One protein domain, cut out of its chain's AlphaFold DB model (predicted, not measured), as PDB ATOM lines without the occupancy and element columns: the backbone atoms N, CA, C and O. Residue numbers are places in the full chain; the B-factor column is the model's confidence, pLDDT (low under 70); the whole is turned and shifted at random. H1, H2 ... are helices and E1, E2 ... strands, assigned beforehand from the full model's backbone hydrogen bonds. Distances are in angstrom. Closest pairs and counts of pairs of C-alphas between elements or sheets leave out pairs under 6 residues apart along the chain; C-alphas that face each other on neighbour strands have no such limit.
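This is residues 26 to 117 of the 199 residues of an uncharacterized protein of Cephalotus follicularis (UniProt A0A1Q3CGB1). A small antiparallel sheet, E1, E2 and E3, stands at one end of an elongated domain and the long helix H2 at the other; the part between them is largely loops, with the small hairpin E4 and E5 and the short helix H1. Residues 71 to 84, with no named element, run through the middle, and the last turns of H2, from residue 109 on, stick out. The printed part has 92 residues with two named helices and five named strands, in the order H1, E1, E2, E3, E4, E5, H2; the class is mixed, helices and strands, with 41 residues, under half, in named elements. The sheets have the orders E1, E2, E3 and E4, E5, both antiparallel. The whole is compact, with a radius of gyration of the C-alphas of 14.0 A, and spans 43 by 25 by 21 A.

H1, residues 31 to 35, begins with C-alpha 31 at (29.550, -44.781, 38.351). E1, residues 52 to 56, is 12.4 A long, and E2, residues 59 to 62, is 10.3 A long. E3 is residues 68 to 70, E4 residues 85 to 87 and E5 residues 94 to 96, with C-alpha 94 at (39.405, -52.433, 34.695). H2, residues 99 to 116, is 26.2 A long and ends with C-alpha 116 at (33.311, -37.641, 57.398).

E1, E2 and E3 form a meander, each strand the antiparallel neighbour of the one before. E1 and E2 are a hairpin, with N 53 and O 61 2.8 A apart, within hydrogen-bond range. E2 and E3 are a hairpin too, with N 69 and O 60 at 2.7 A. E1 and E3 are the edge strands. E3 and E4 are apart. E4 and E5 are a hairpin at 149 degrees between their directions, with N 95 and O 86 at 2.8 A. Residues 79 to 80 pair antiparallel with residues 86 to 87 of E4. H2 touches H1 with residues 101 to 108 alone; their closest C-alphas, of Phe 34 and Ala 104, are 7.2 A apart. H1 and H2 are not on the sheet of E1, E2 and E3. Every O i to N i+4 pair is within hydrogen-bond range in H1, and 12 of 14 are in H2.

The C-alphas of Cys 56 and Ser 117, the two farthest apart, are 46.2 A apart. The printed part has no cut. The links H1 to E1, 16 residues, and E3 to E4, 14 residues, are long. Residues 109 to 117 stand free. The mean pLDDT of the printed part is 83.6; residues 26 to 27, 39 to 42 and 109 to 117 are under 70.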
ATOM      1  N   VAL A  26      28.540 -50.481  52.007       58.88
ATOM      2  CA  VAL A  26      28.572 -49.035  52.310       58.88
ATOM      3  C   VAL A  26      29.740 -48.304  51.611       58.88
ATOM      4  O   VAL A  26      29.680 -47.095  51.418       58.88
ATOM      5  N   ASN A  27      30.756 -49.033  51.129       69.81
ATOM      6  CA  ASN A  27      31.942 -48.470  50.477       69.81
ATOM      7  C   ASN A  27      31.977 -48.594  48.944       69.81
ATOM      8  O   ASN A  27      32.965 -48.188  48.330       69.81
ATOM      9  N   VAL A  28      30.951 -49.151  48.292       78.88
ATOM     10  CA  VAL A  28      30.958 -49.291  46.827       78.88
ATOM     11  C   VAL A  28      30.235 -48.128  46.162       78.88
ATOM     12  O   VAL A  28      29.017 -47.991  46.242       78.88
ATOM     13  N   ILE A  29      31.006 -47.309  45.447       87.50
ATOM     14  CA  ILE A  29      30.496 -46.167  44.686       87.50
ATOM     15  C   ILE A  29      30.323 -46.590  43.226       87.50
ATOM     16  O   ILE A  29      31.301 -46.779  42.502       87.50
ATOM     17  N   TYR A  30      29.074 -46.721  42.783       88.06
ATOM     18  CA  TYR A  30      28.747 -46.995  41.383       88.06
ATOM     19  C   TYR A  30      28.878 -45.732  40.528       88.06
ATOM     20  O   TYR A  30      28.445 -44.653  40.938       88.06
ATOM     21  N   LEU A  31      29.430 -45.877  39.318       87.06
ATOM     22  CA  LEU A  31      29.550 -44.781  38.351       87.06
ATOM     23  C   LEU A  31      28.180 -44.239  37.925       87.06
ATOM     24  O   LEU A  31      28.008 -43.033  37.761       87.06
ATOM     25  N   SER A  32      27.188 -45.121  37.789       83.12
ATOM     26  CA  SER A  32      25.818 -44.751  37.418       83.12
ATOM     27  C   SER A  32      25.176 -43.770  38.401       83.12
ATOM     28  O   SER A  32      24.495 -42.844  37.953       83.12
ATOM     29  N   ASN A  33      25.461 -43.914  39.704       83.44
ATOM     30  CA  ASN A  33      24.827 -43.131  40.767       83.44
ATOM     31  C   ASN A  33      25.114 -41.632  40.620       83.44
ATOM     32  O   ASN A  33      24.215 -40.812  40.773       83.44
ATOM     33  N   PHE A  34      26.363 -41.255  40.338       77.62
ATOM     34  CA  PHE A  34      26.738 -39.842  40.210       77.62
ATOM     35  C   PHE A  34      26.626 -39.314  38.779       77.62
ATOM     36  O   PHE A  34      26.532 -38.105  38.587       77.62
ATOM     37  N   LEU A  35      26.607 -40.197  37.778       77.69
ATOM     38  CA  LEU A  35      26.279 -39.823  36.402       77.69
ATOM     39  C   LEU A  35      24.764 -39.661  36.180       77.69
ATOM     40  O   LEU A  35      24.363 -39.287  35.081       77.69
ATOM     41  N   GLY A  36      23.930 -39.951  37.186       72.62
ATOM     42  CA  GLY A  36      22.472 -39.827  37.097       72.62
ATOM     43  C   GLY A  36      21.846 -40.792  36.088       72.62
ATOM     44  O   GLY A  36      20.822 -40.477  35.494       72.62
ATOM     45  N   ARG A  37      22.486 -41.946  35.851       72.25
ATOM     46  CA  ARG A  37      22.038 -42.946  34.864       72.25
ATOM     47  C   ARG A  37      21.141 -44.031  35.462       72.25
ATOM     48  O   ARG A  37      20.696 -44.913  34.734       72.25
ATOM     49  N   ASP A  38      20.906 -43.994  36.770       70.19
ATOM     50  CA  ASP A  38      20.024 -44.940  37.446       70.19
ATOM     51  C   ASP A  38      18.559 -44.505  37.313       70.19
ATOM     52  O   ASP A  38      18.199 -43.376  37.644       70.19
ATOM     53  N   GLY A  39      17.716 -45.407  36.807       65.88
ATOM     54  CA  GLY A  39      16.269 -45.204  36.741       65.88
ATOM     55  C   GLY A  39      15.596 -45.331  38.113       65.88
ATOM     56  O   GLY A  39      16.182 -45.822  39.072       65.88
ATOM     57  N   VAL A  40      14.322 -44.928  38.190       62.69
ATOM     58  CA  VAL A  40      13.498 -44.954  39.422       62.69
ATOM     59  C   VAL A  40      13.268 -46.381  39.953       62.69
ATOM     60  O   VAL A  40      12.942 -46.573  41.121       62.69
ATOM     61  N   VAL A  41      13.456 -47.395  39.107       61.78
ATOM     62  CA  VAL A  41      13.247 -48.801  39.460       61.78
ATOM     63  C   VAL A  41      14.573 -49.426  39.902       61.78
ATOM     64  O   VAL A  41      15.543 -49.363  39.143       61.78
ATOM     65  N   PRO A  42      14.639 -50.068  41.086       64.81
ATOM     66  CA  PRO A  42      15.829 -50.789  41.510       64.81
ATOM     67  C   PRO A  42      16.041 -52.005  40.602       64.81
ATOM     68  O   PRO A  42      15.401 -53.044  40.748       64.81
ATOM     69  N   VAL A  43      16.943 -51.860  39.634       77.38
ATOM     70  CA  VAL A  43      17.424 -52.963  38.798       77.38
ATOM     71  C   VAL A  43      18.493 -53.726  39.573       77.38
ATOM     72  O   VAL A  43      19.312 -53.129  40.276       77.38
ATOM     73  N   HIS A  44      18.500 -55.052  39.437       85.06
ATOM     74  CA  HIS A  44      19.534 -55.902  40.016       85.06
ATOM     75  C   HIS A  44      20.937 -55.408  39.643       85.06
ATOM     76  O   HIS A  44      21.309 -55.331  38.467       85.06
ATOM     77  N   ARG A  45      21.733 -55.108  40.669       87.50
ATOM     78  CA  ARG A  45      23.156 -54.805  40.538       87.50
ATOM     79  C   ARG A  45      23.930 -56.069  40.843       87.50
ATOM     80  O   ARG A  45      23.887 -56.551  41.975       87.50
ATOM     81  N   CYS A  46      24.631 -56.599  39.849       88.50
ATOM     82  CA  CYS A  46      25.482 -57.743  40.087       88.50
ATOM     83  C   CYS A  46      26.622 -57.347  41.011       88.50
ATOM     84  O   CYS A  46      27.428 -56.457  40.731       88.50
ATOM     85  N   ILE A  47      26.684 -58.058  42.123       85.25
ATOM     86  CA  ILE A  47      27.751 -57.964  43.104       85.25
ATOM     87  C   ILE A  47      28.650 -59.192  42.973       85.25
ATOM     88  O   ILE A  47      28.290 -60.174  42.331       85.25
ATOM     89  N   ARG A  48      29.805 -59.184  43.645       82.81
ATOM     90  CA  ARG A  48      30.729 -60.337  43.669       82.81
ATOM     91  C   ARG A  48      30.107 -61.636  44.206       82.81
ATOM     92  O   ARG A  48      30.689 -62.693  44.027       82.81
ATOM     93  N   LYS A  49      28.958 -61.553  44.886       86.69
ATOM     94  CA  LYS A  49      28.199 -62.716  45.370       86.69
ATOM     95  C   LYS A  49      27.321 -63.356  44.285       86.69
ATOM     96  O   LYS A  49      26.782 -64.431  44.512       86.69
ATOM     97  N   CYS A  50      27.131 -62.691  43.146       89.94
ATOM     98  CA  CYS A  50      26.396 -63.257  42.026       89.94
ATOM     99  C   CYS A  50      27.245 -64.318  41.331       89.94
ATOM    100  O   CYS A  50      28.402 -64.069  40.998       89.94
ATOM    101  N   GLU A  51      26.648 -65.478  41.072       92.25
ATOM    102  CA  GLU A  51      27.242 -66.456  40.173       92.25
ATOM    103  C   GLU A  51      27.014 -65.984  38.733       92.25
ATOM    104  O   GLU A  51      25.884 -65.987  38.239       92.25
ATOM    105  N   ASN A  52      28.082 -65.518  38.086       93.00
ATOM    106  CA  ASN A  52      28.041 -64.993  36.725       93.00
ATOM    107  C   ASN A  52      28.700 -65.984  35.763       93.00
ATOM    108  O   ASN A  52      29.814 -66.443  35.997       93.00
ATOM    109  N   GLU A  53      28.013 -66.281  34.668       94.19
ATOM    110  CA  GLU A  53      28.474 -67.142  33.586       94.19
ATOM    111  C   GLU A  53      28.949 -66.281  32.413       94.19
ATOM    112  O   GLU A  53      28.237 -65.378  31.974       94.19
ATOM    113  N   HIS A  54      30.157 -66.527  31.909       94.94
ATOM    114  CA  HIS A  54      30.628 -65.886  30.681       94.94
ATOM    115  C   HIS A  54      29.994 -66.578  29.475       94.94
ATOM    116  O   HIS A  54      30.059 -67.799  29.375       94.94
ATOM    117  N   ILE A  55      29.365 -65.807  28.585       95.56
ATOM    118  CA  ILE A  55      28.669 -66.352  27.413       95.56
ATOM    119  C   ILE A  55      29.563 -66.235  26.178       95.56
ATOM    120  O   ILE A  55      29.954 -67.236  25.587       95.56
ATOM    121  N   CYS A  56      29.903 -65.007  25.785       95.31
ATOM    122  CA  CYS A  56      30.783 -64.726  24.654       95.31
ATOM    123  C   CYS A  56      31.286 -63.277  24.712       95.31
ATOM    124  O   CYS A  56      30.595 -62.394  25.216       95.31
ATOM    125  N   GLY A  57      32.489 -63.006  24.196       94.38
ATOM    126  CA  GLY A  57      33.035 -61.644  24.121       94.38
ATOM    127  C   GLY A  57      32.984 -60.902  25.464       94.38
ATOM    128  O   GLY A  57      33.553 -61.354  26.457       94.38
ATOM    129  N   ASN A  58      32.277 -59.771  25.503       94.31
ATOM    130  CA  ASN A  58      32.041 -58.976  26.712       94.31
ATOM    131  C   ASN A  58      30.687 -59.264  27.397       94.31
ATOM    132  O   ASN A  58      30.274 -58.498  28.267       94.31
ATOM    133  N   MET A  59      29.993 -60.341  27.027       95.12
ATOM    134  CA  MET A  59      28.670 -60.704  27.529       95.12
ATOM    135  C   MET A  59      28.740 -61.746  28.653       95.12
ATOM    136  O   MET A  59      29.381 -62.789  28.525       95.12
ATOM    137  N   TYR A  60      28.024 -61.476  29.743       94.81
ATOM    138  CA  TYR A  60      27.933 -62.329  30.927       94.81
ATOM    139  C   TYR A  60      26.477 -62.491  31.349       94.81
ATOM    140  O   TYR A  60      25.697 -61.556  31.212       94.81
ATOM    141  N   ARG A  61      26.099 -63.637  31.907       94.19
ATOM    142  CA  ARG A  61      24.755 -63.902  32.421       94.19
ATOM    143  C   ARG A  61      24.806 -64.172  33.919       94.19
ATOM    144  O   ARG A  61      25.507 -65.069  34.368       94.19
ATOM    145  N   CYS A  62      24.041 -63.421  34.699       93.69
ATOM    146  CA  CYS A  62      23.865 -63.698  36.118       93.69
ATOM    147  C   CYS A  62      22.947 -64.915  36.279       93.69
ATOM    148  O   CYS A  62      21.795 -64.873  35.853       93.69
ATOM    149  N   LYS A  63      23.411 -65.999  36.907       92.88
ATOM    150  CA  LYS A  63      22.583 -67.197  37.128       92.88
ATOM    151  C   LYS A  63      21.480 -66.972  38.159       92.88
ATOM    152  O   LYS A  63      20.429 -67.593  38.060       92.88
ATOM    153  N   LEU A  64      21.694 -66.056  39.109       90.31
ATOM    154  CA  LEU A  64      20.720 -65.757  40.166       90.31
ATOM    155  C   LEU A  64      19.477 -65.034  39.634       90.31
ATOM    156  O   LEU A  64      18.372 -65.305  40.086       90.31
ATOM    157  N   THR A  65      19.654 -64.098  38.699       90.56
ATOM    158  CA  THR A  65      18.550 -63.277  38.167       90.56
ATOM    159  C   THR A  65      18.221 -63.565  36.710       90.56
ATOM    160  O   THR A  65      17.199 -63.109  36.209       90.56
ATOM    161  N   GLY A  66      19.085 -64.299  36.009       90.62
ATOM    162  CA  GLY A  66      18.986 -64.536  34.573       90.62
ATOM    163  C   GLY A  66      19.341 -63.326  33.706       90.62
ATOM    164  O   GLY A  66      19.241 -63.440  32.486       90.62
ATOM    165  N   LEU A  67      19.742 -62.192  34.296       90.12
ATOM    166  CA  LEU A  67      20.047 -60.961  33.564       90.12
ATOM    167  C   LEU A  67      21.387 -61.041  32.836       90.12
ATOM    168  O   LEU A  67      22.377 -61.548  33.366       90.12
ATOM    169  N   THR A  68      21.413 -60.483  31.629       91.25
ATOM    170  CA  THR A  68      22.612 -60.412  30.794       91.25
ATOM    171  C   THR A  68      23.294 -59.053  30.944       91.25
ATOM    172  O   THR A  68      22.667 -58.004  30.814       91.25
ATOM    173  N   HIS A  69      24.600 -59.077  31.187       90.06
ATOM    174  CA  HIS A  69      25.479 -57.932  31.367       90.06
ATOM    175  C   HIS A  69      26.436 -57.827  30.190       90.06
ATOM    176  O   HIS A  69      27.215 -58.742  29.928       90.06
ATOM    177  N   ILE A  70      26.426 -56.674  29.529       93.56
ATOM    178  CA  ILE A  70      27.451 -56.310  28.555       93.56
ATOM    179  C   ILE A  70      28.501 -55.484  29.301       93.56
ATOM    180  O   ILE A  70      28.235 -54.385  29.792       93.56
ATOM    181  N   CYS A  71      29.684 -56.062  29.461       93.00
ATOM    182  CA  CYS A  71      30.784 -55.514  30.238       93.00
ATOM    183  C   CYS A  71      31.742 -54.731  29.337       93.00
ATOM    184  O   CYS A  71      32.811 -55.214  28.976       93.00
ATOM    185  N   ASP A  72      31.356 -53.516  28.965       92.31
ATOM    186  CA  ASP A  72      32.188 -52.583  28.208       92.31
ATOM    187  C   ASP A  72      32.441 -51.279  28.989       92.31
ATOM    188  O   ASP A  72      32.119 -51.144  30.174       92.31
ATOM    189  N   LYS A  73      32.995 -50.275  28.298       89.88
ATOM    190  CA  LYS A  73      33.208 -48.926  28.845       89.88
ATOM    191  C   LYS A  73      31.895 -48.241  29.254       89.88
ATOM    192  O   LYS A  73      31.923 -47.341  30.086       89.88
ATOM    193  N   ASN A  74      30.751 -48.660  28.727       88.81
ATOM    194  CA  ASN A  74      29.446 -48.065  29.002       88.81
ATOM    195  C   ASN A  74      28.641 -48.836  30.059       88.81
ATOM    196  O   ASN A  74      27.546 -48.402  30.416       88.81
ATOM    197  N   CYS A  75      29.186 -49.930  30.600       89.00
ATOM    198  CA  CYS A  75      28.545 -50.726  31.637       89.00
ATOM    199  C   CYS A  75      28.140 -49.852  32.840       89.00
ATOM    200  O   CYS A  75      28.974 -49.247  33.521       89.00
ATOM    201  N   ASN A  76      26.838 -49.812  33.127       87.38
ATOM    202  CA  ASN A  76      26.253 -49.037  34.225       87.38
ATOM    203  C   ASN A  76      26.561 -49.622  35.612       87.38
ATOM    204  O   ASN A  76      26.415 -48.930  36.612       87.38
ATOM    205  N   GLN A  77      27.034 -50.867  35.683       89.31
ATOM    206  CA  GLN A  77      27.408 -51.526  36.938       89.31
ATOM    207  C   GLN A  77      28.895 -51.359  37.280       89.31
ATOM    208  O   GLN A  77      29.384 -51.991  38.215       89.31
ATOM    209  N   ARG A  78      29.628 -50.508  36.543       92.19
ATOM    210  CA  ARG A  78      31.008 -50.131  36.878       92.19
ATOM    211  C   ARG A  78      31.041 -49.420  38.232       92.19
ATOM    212  O   ARG A  78      30.255 -48.511  38.500       92.19
ATOM    213  N   ILE A  79      31.994 -49.815  39.063       92.00
ATOM    214  CA  ILE A  79      32.277 -49.217  40.364       92.00
ATOM    215  C   ILE A  79      33.600 -48.463  40.297       92.00
ATOM    216  O   ILE A  79      34.518 -48.862  39.577       92.00
ATOM    217  N   LEU A  80      33.706 -47.363  41.032       91.75
ATOM    218  CA  LEU A  80      34.962 -46.637  41.162       91.75
ATOM    219  C   LEU A  80      35.978 -47.514  41.907       91.75
ATOM    220  O   LEU A  80      35.684 -47.985  43.003       91.75
ATOM    221  N   TYR A  81      37.150 -47.736  41.307       89.75
ATOM    222  CA  TYR A  81      38.205 -48.564  41.898       89.75
ATOM    223  C   TYR A  81      39.397 -47.712  42.338       89.75
ATOM    224  O   TYR A  81      39.809 -47.784  43.490       89.75
ATOM    225  N   ASP A  82      39.885 -46.843  41.450       88.50
ATOM    226  CA  ASP A  82      40.976 -45.904  41.723       88.50
ATOM    227  C   ASP A  82      40.632 -44.496  41.188       88.50
ATOM    228  O   ASP A  82      39.559 -44.244  40.644       88.50
ATOM    229  N   ASN A  83      41.535 -43.532  41.346       88.19
ATOM    230  CA  ASN A  83      41.461 -42.165  40.832       88.19
ATOM    231  C   ASN A  83      41.267 -42.070  39.318       88.19
ATOM    232  O   ASN A  83      40.665 -41.104  38.848       88.19
ATOM    233  N   HIS A  84      41.757 -43.061  38.576       90.25
ATOM    234  CA  HIS A  84      41.750 -43.055  37.113       90.25
ATOM    235  C   HIS A  84      41.081 -44.285  36.510       90.25
ATOM    236  O   HIS A  84      41.003 -44.389  35.288       90.25
ATOM    237  N   THR A  85      40.590 -45.212  37.335       93.31
ATOM    238  CA  THR A  85      40.027 -46.475  36.855       93.31
ATOM    239  C   THR A  85      38.745 -46.850  37.583       93.31
ATOM    240  O   THR A  85      38.506 -46.513  38.744       93.31
ATOM    241  N   SER A  86      37.911 -47.595  36.876       93.88
ATOM    242  CA  SER A  86      36.732 -48.260  37.418       93.88
ATOM    243  C   SER A  86      36.822 -49.757  37.163       93.88
ATOM    244  O   SER A  86      37.403 -50.162  36.158       93.88
ATOM    245  N   LEU A  87      36.118 -50.544  37.959       93.50
ATOM    246  CA  LEU A  87      36.016 -51.988  37.823       93.50
ATOM    247  C   LEU A  87      34.573 -52.382  37.501       93.50
ATOM    248  O   LEU A  87      33.648 -51.863  38.118       93.50
ATOM    249  N   CYS A  88      34.349 -53.322  36.587       93.12
ATOM    250  CA  CYS A  88      33.056 -54.007  36.505       93.12
ATOM    251  C   CYS A  88      33.072 -55.229  37.446       93.12
ATOM    252  O   CYS A  88      33.914 -56.104  37.251       93.12
ATOM    253  N   PRO A  89      32.177 -55.345  38.447       91.06
ATOM    254  CA  PRO A  89      32.164 -56.488  39.367       91.06
ATOM    255  C   PRO A  89      31.887 -57.839  38.696       91.06
ATOM    256  O   PRO A  89      32.279 -58.863  39.244       91.06
ATOM    257  N   VAL A  90      31.212 -57.832  37.539       92.38
ATOM    258  CA  VAL A  90      30.831 -59.040  36.789       92.38
ATOM    259  C   VAL A  90      32.014 -59.596  36.006       92.38
ATOM    260  O   VAL A  90      32.399 -60.740  36.209       92.38
ATOM    261  N   SER A  91      32.612 -58.779  35.135       91.81
ATOM    262  CA  SER A  91      33.748 -59.194  34.296       91.81
ATOM    263  C   SER A  91      35.101 -59.070  34.985       91.81
ATOM    264  O   SER A  91      36.101 -59.546  34.460       91.81
ATOM    265  N   THR A  92      35.169 -58.381  36.127       91.44
ATOM    266  CA  THR A  92      36.409 -58.018  36.835       91.44
ATOM    267  C   THR A  92      37.400 -57.191  36.006       91.44
ATOM    268  O   THR A  92      38.545 -56.997  36.404       91.44
ATOM    269  N   GLN A  93      36.953 -56.640  34.875       92.75
ATOM    270  CA  GLN A  93      37.787 -55.814  34.011       92.75
ATOM    271  C   GLN A  93      37.900 -54.383  34.538       92.75
ATOM    272  O   GLN A  93      36.922 -53.790  35.014       92.75
ATOM    273  N   LEU A  94      39.108 -53.830  34.413       94.19
ATOM    274  CA  LEU A  94      39.405 -52.433  34.695       94.19
ATOM    275  C   LEU A  94      39.232 -51.588  33.434       94.19
ATOM    276  O   LEU A  94      39.727 -51.919  32.361       94.19
ATOM    277  N   PHE A  95      38.568 -50.451  33.596       94.25
ATOM    278  CA  PHE A  95      38.331 -49.483  32.535       94.25
ATOM    279  C   PHE A  95      38.876 -48.119  32.964       94.25
ATOM    280  O   PHE A  95      38.522 -47.657  34.058       94.25
ATOM    281  N   PRO A  96      39.686 -47.447  32.127       94.50
ATOM    282  CA  PRO A  96      40.088 -46.069  32.368       94.50
ATOM    283  C   PRO A  96      38.864 -45.156  32.479       94.50
ATOM    284  O   PRO A  96      37.907 -45.284  31.712       94.50
ATOM    285  N   LEU A  97      38.894 -44.230  33.432       92.38
ATOM    286  CA  LEU A  97      37.882 -43.189  33.552       92.38
ATOM    287  C   LEU A  97      38.087 -42.149  32.452       92.38
ATOM    288  O   LEU A  97      39.194 -41.642  32.254       92.38
ATOM    289  N   THR A  98      37.003 -41.783  31.785       89.88
ATOM    290  CA  THR A  98      36.963 -40.642  30.867       89.88
ATOM    291  C   THR A  98      37.163 -39.326  31.623       89.88
ATOM    292  O   THR A  98      36.948 -39.244  32.834       89.88
ATOM    293  N   HIS A  99      37.563 -38.261  30.922       88.00
ATOM    294  CA  HIS A  99      37.811 -36.959  31.553       88.00
ATOM    295  C   HIS A  99      36.580 -36.423  32.314       88.00
ATOM    296  O   HIS A  99      36.707 -35.898  33.422       88.00
ATOM    297  N   SER A 100      35.378 -36.611  31.759       86.31
ATOM    298  CA  SER A 100      34.116 -36.227  32.402       86.31
ATOM    299  C   SER A 100      33.837 -37.040  33.670       86.31
ATOM    300  O   SER A 100      33.475 -36.467  34.699       86.31
ATOM    301  N   GLU A 101      34.065 -38.355  33.640       88.12
ATOM    302  CA  GLU A 101      33.935 -39.224  34.814       88.12
ATOM    303  C   GLU A 101      34.938 -38.836  35.912       88.12
ATOM    304  O   GLU A 101      34.559 -38.732  37.078       88.12
ATOM    305  N   GLN A 102      36.195 -38.543  35.561       89.62
ATOM    306  CA  GLN A 102      37.211 -38.100  36.524       89.62
ATOM    307  C   GLN A 102      36.818 -36.785  37.211       89.62
ATOM    308  O   GLN A 102      36.973 -36.641  38.428       89.62
ATOM    309  N   GLN A 103      36.286 -35.821  36.455       86.50
ATOM    310  CA  GLN A 103      35.820 -34.550  37.009       86.50
ATOM    311  C   GLN A 103      34.630 -34.745  37.959       86.50
ATOM    312  O   GLN A 103      34.599 -34.139  39.035       86.50
ATOM    313  N   ALA A 104      33.690 -35.628  37.607       82.19
ATOM    314  CA  ALA A 104      32.559 -35.977  38.463       82.19
ATOM    315  C   ALA A 104      33.022 -36.643  39.774       82.19
ATOM    316  O   ALA A 104      32.616 -36.225  40.861       82.19
ATOM    317  N   VAL A 105      33.957 -37.597  39.696       82.75
ATOM    318  CA  VAL A 105      34.529 -38.296  40.860       82.75
ATOM    319  C   VAL A 105      35.263 -37.334  41.807       82.75
ATOM    320  O   VAL A 105      35.116 -37.434  43.028       82.75
ATOM    321  N   ARG A 106      36.001 -36.346  41.279       79.81
ATOM    322  CA  ARG A 106      36.629 -35.281  42.093       79.81
ATOM    323  C   ARG A 106      35.602 -34.442  42.864       79.81
ATOM    324  O   ARG A 106      35.915 -33.907  43.927       79.81
ATOM    325  N   GLY A 107      34.390 -34.283  42.332       72.62
ATOM    326  CA  GLY A 107      33.281 -33.624  43.025       72.62
ATOM    327  C   GLY A 107      32.716 -34.462  44.174       72.62
ATOM    328  O   GLY A 107      32.444 -33.921  45.243       72.62
ATOM    329  N   VAL A 108      32.600 -35.779  43.977       70.06
ATOM    330  CA  VAL A 108      32.086 -36.724  44.987       70.06
ATOM    331  C   VAL A 108      33.016 -36.811  46.199       70.06
ATOM    332  O   VAL A 108      32.555 -36.705  47.332       70.06
ATOM    333  N   ARG A 109      34.330 -36.914  45.979       68.25
ATOM    334  CA  ARG A 109      35.310 -37.050  47.073       68.25
ATOM    335  C   ARG A 109      35.381 -35.836  47.994       68.25
ATOM    336  O   ARG A 109      35.564 -36.006  49.192       68.25
ATOM    337  N   ARG A 110      35.199 -34.624  47.457       62.78
ATOM    338  CA  ARG A 110      35.138 -33.399  48.276       62.78
ATOM    339  C   ARG A 110      33.942 -33.431  49.229       62.78
ATOM    340  O   ARG A 110      34.125 -33.234  50.419       62.78
ATOM    341  N   LYS A 111      32.762 -33.818  48.734       60.16
ATOM    342  CA  LYS A 111      31.559 -33.961  49.570       60.16
ATOM    343  C   LYS A 111      31.694 -35.054  50.637       60.16
ATOM    344  O   LYS A 111      31.190 -34.882  51.735       60.16
ATOM    345  N   GLN A 112      32.356 -36.172  50.328       58.47
ATOM    346  CA  GLN A 112      32.551 -37.252  51.304       58.47
ATOM    347  C   GLN A 112      33.522 -36.872  52.429       58.47
ATOM    348  O   GLN A 112      33.313 -37.305  53.559       58.47
ATOM    349  N   LEU A 113      34.553 -36.066  52.147       56.66
ATOM    350  CA  LEU A 113      35.452 -35.534  53.177       56.66
ATOM    351  C   LEU A 113      34.708 -34.591  54.133       56.66
ATOM    352  O   LEU A 113      34.863 -34.726  55.340       56.66
ATOM    353  N   ASP A 114      33.823 -33.743  53.607       52.69
ATOM    354  CA  ASP A 114      33.016 -32.830  54.428       52.69
ATOM    355  C   ASP A 114      31.997 -33.578  55.319       52.69
ATOM    356  O   ASP A 114      31.706 -33.137  56.425       52.69
ATOM    357  N   SER A 115      31.479 -34.733  54.874       49.44
ATOM    358  CA  SER A 115      30.546 -35.580  55.650       49.44
ATOM    359  C   SER A 115      31.222 -36.611  56.563       49.44
ATOM    360  O   SER A 115      30.548 -37.279  57.340       49.44
ATOM    361  N   SER A 116      32.542 -36.797  56.465       45.50
ATOM    362  CA  SER A 116      33.311 -37.641  57.398       45.50
ATOM    363  C   SER A 116      33.990 -36.826  58.504       45.50
ATOM    364  O   SER A 116      34.514 -37.400  59.455       45.50
ATOM    365  N   SER A 117      33.898 -35.495  58.432       44.03
ATOM    366  CA  SER A 117      34.258 -34.551  59.491       44.03
ATOM    367  C   SER A 117      33.081 -34.150  60.392       44.03
ATOM    368  O   SER A 117      33.131 -33.100  61.030       44.03
TER     369      SER A 117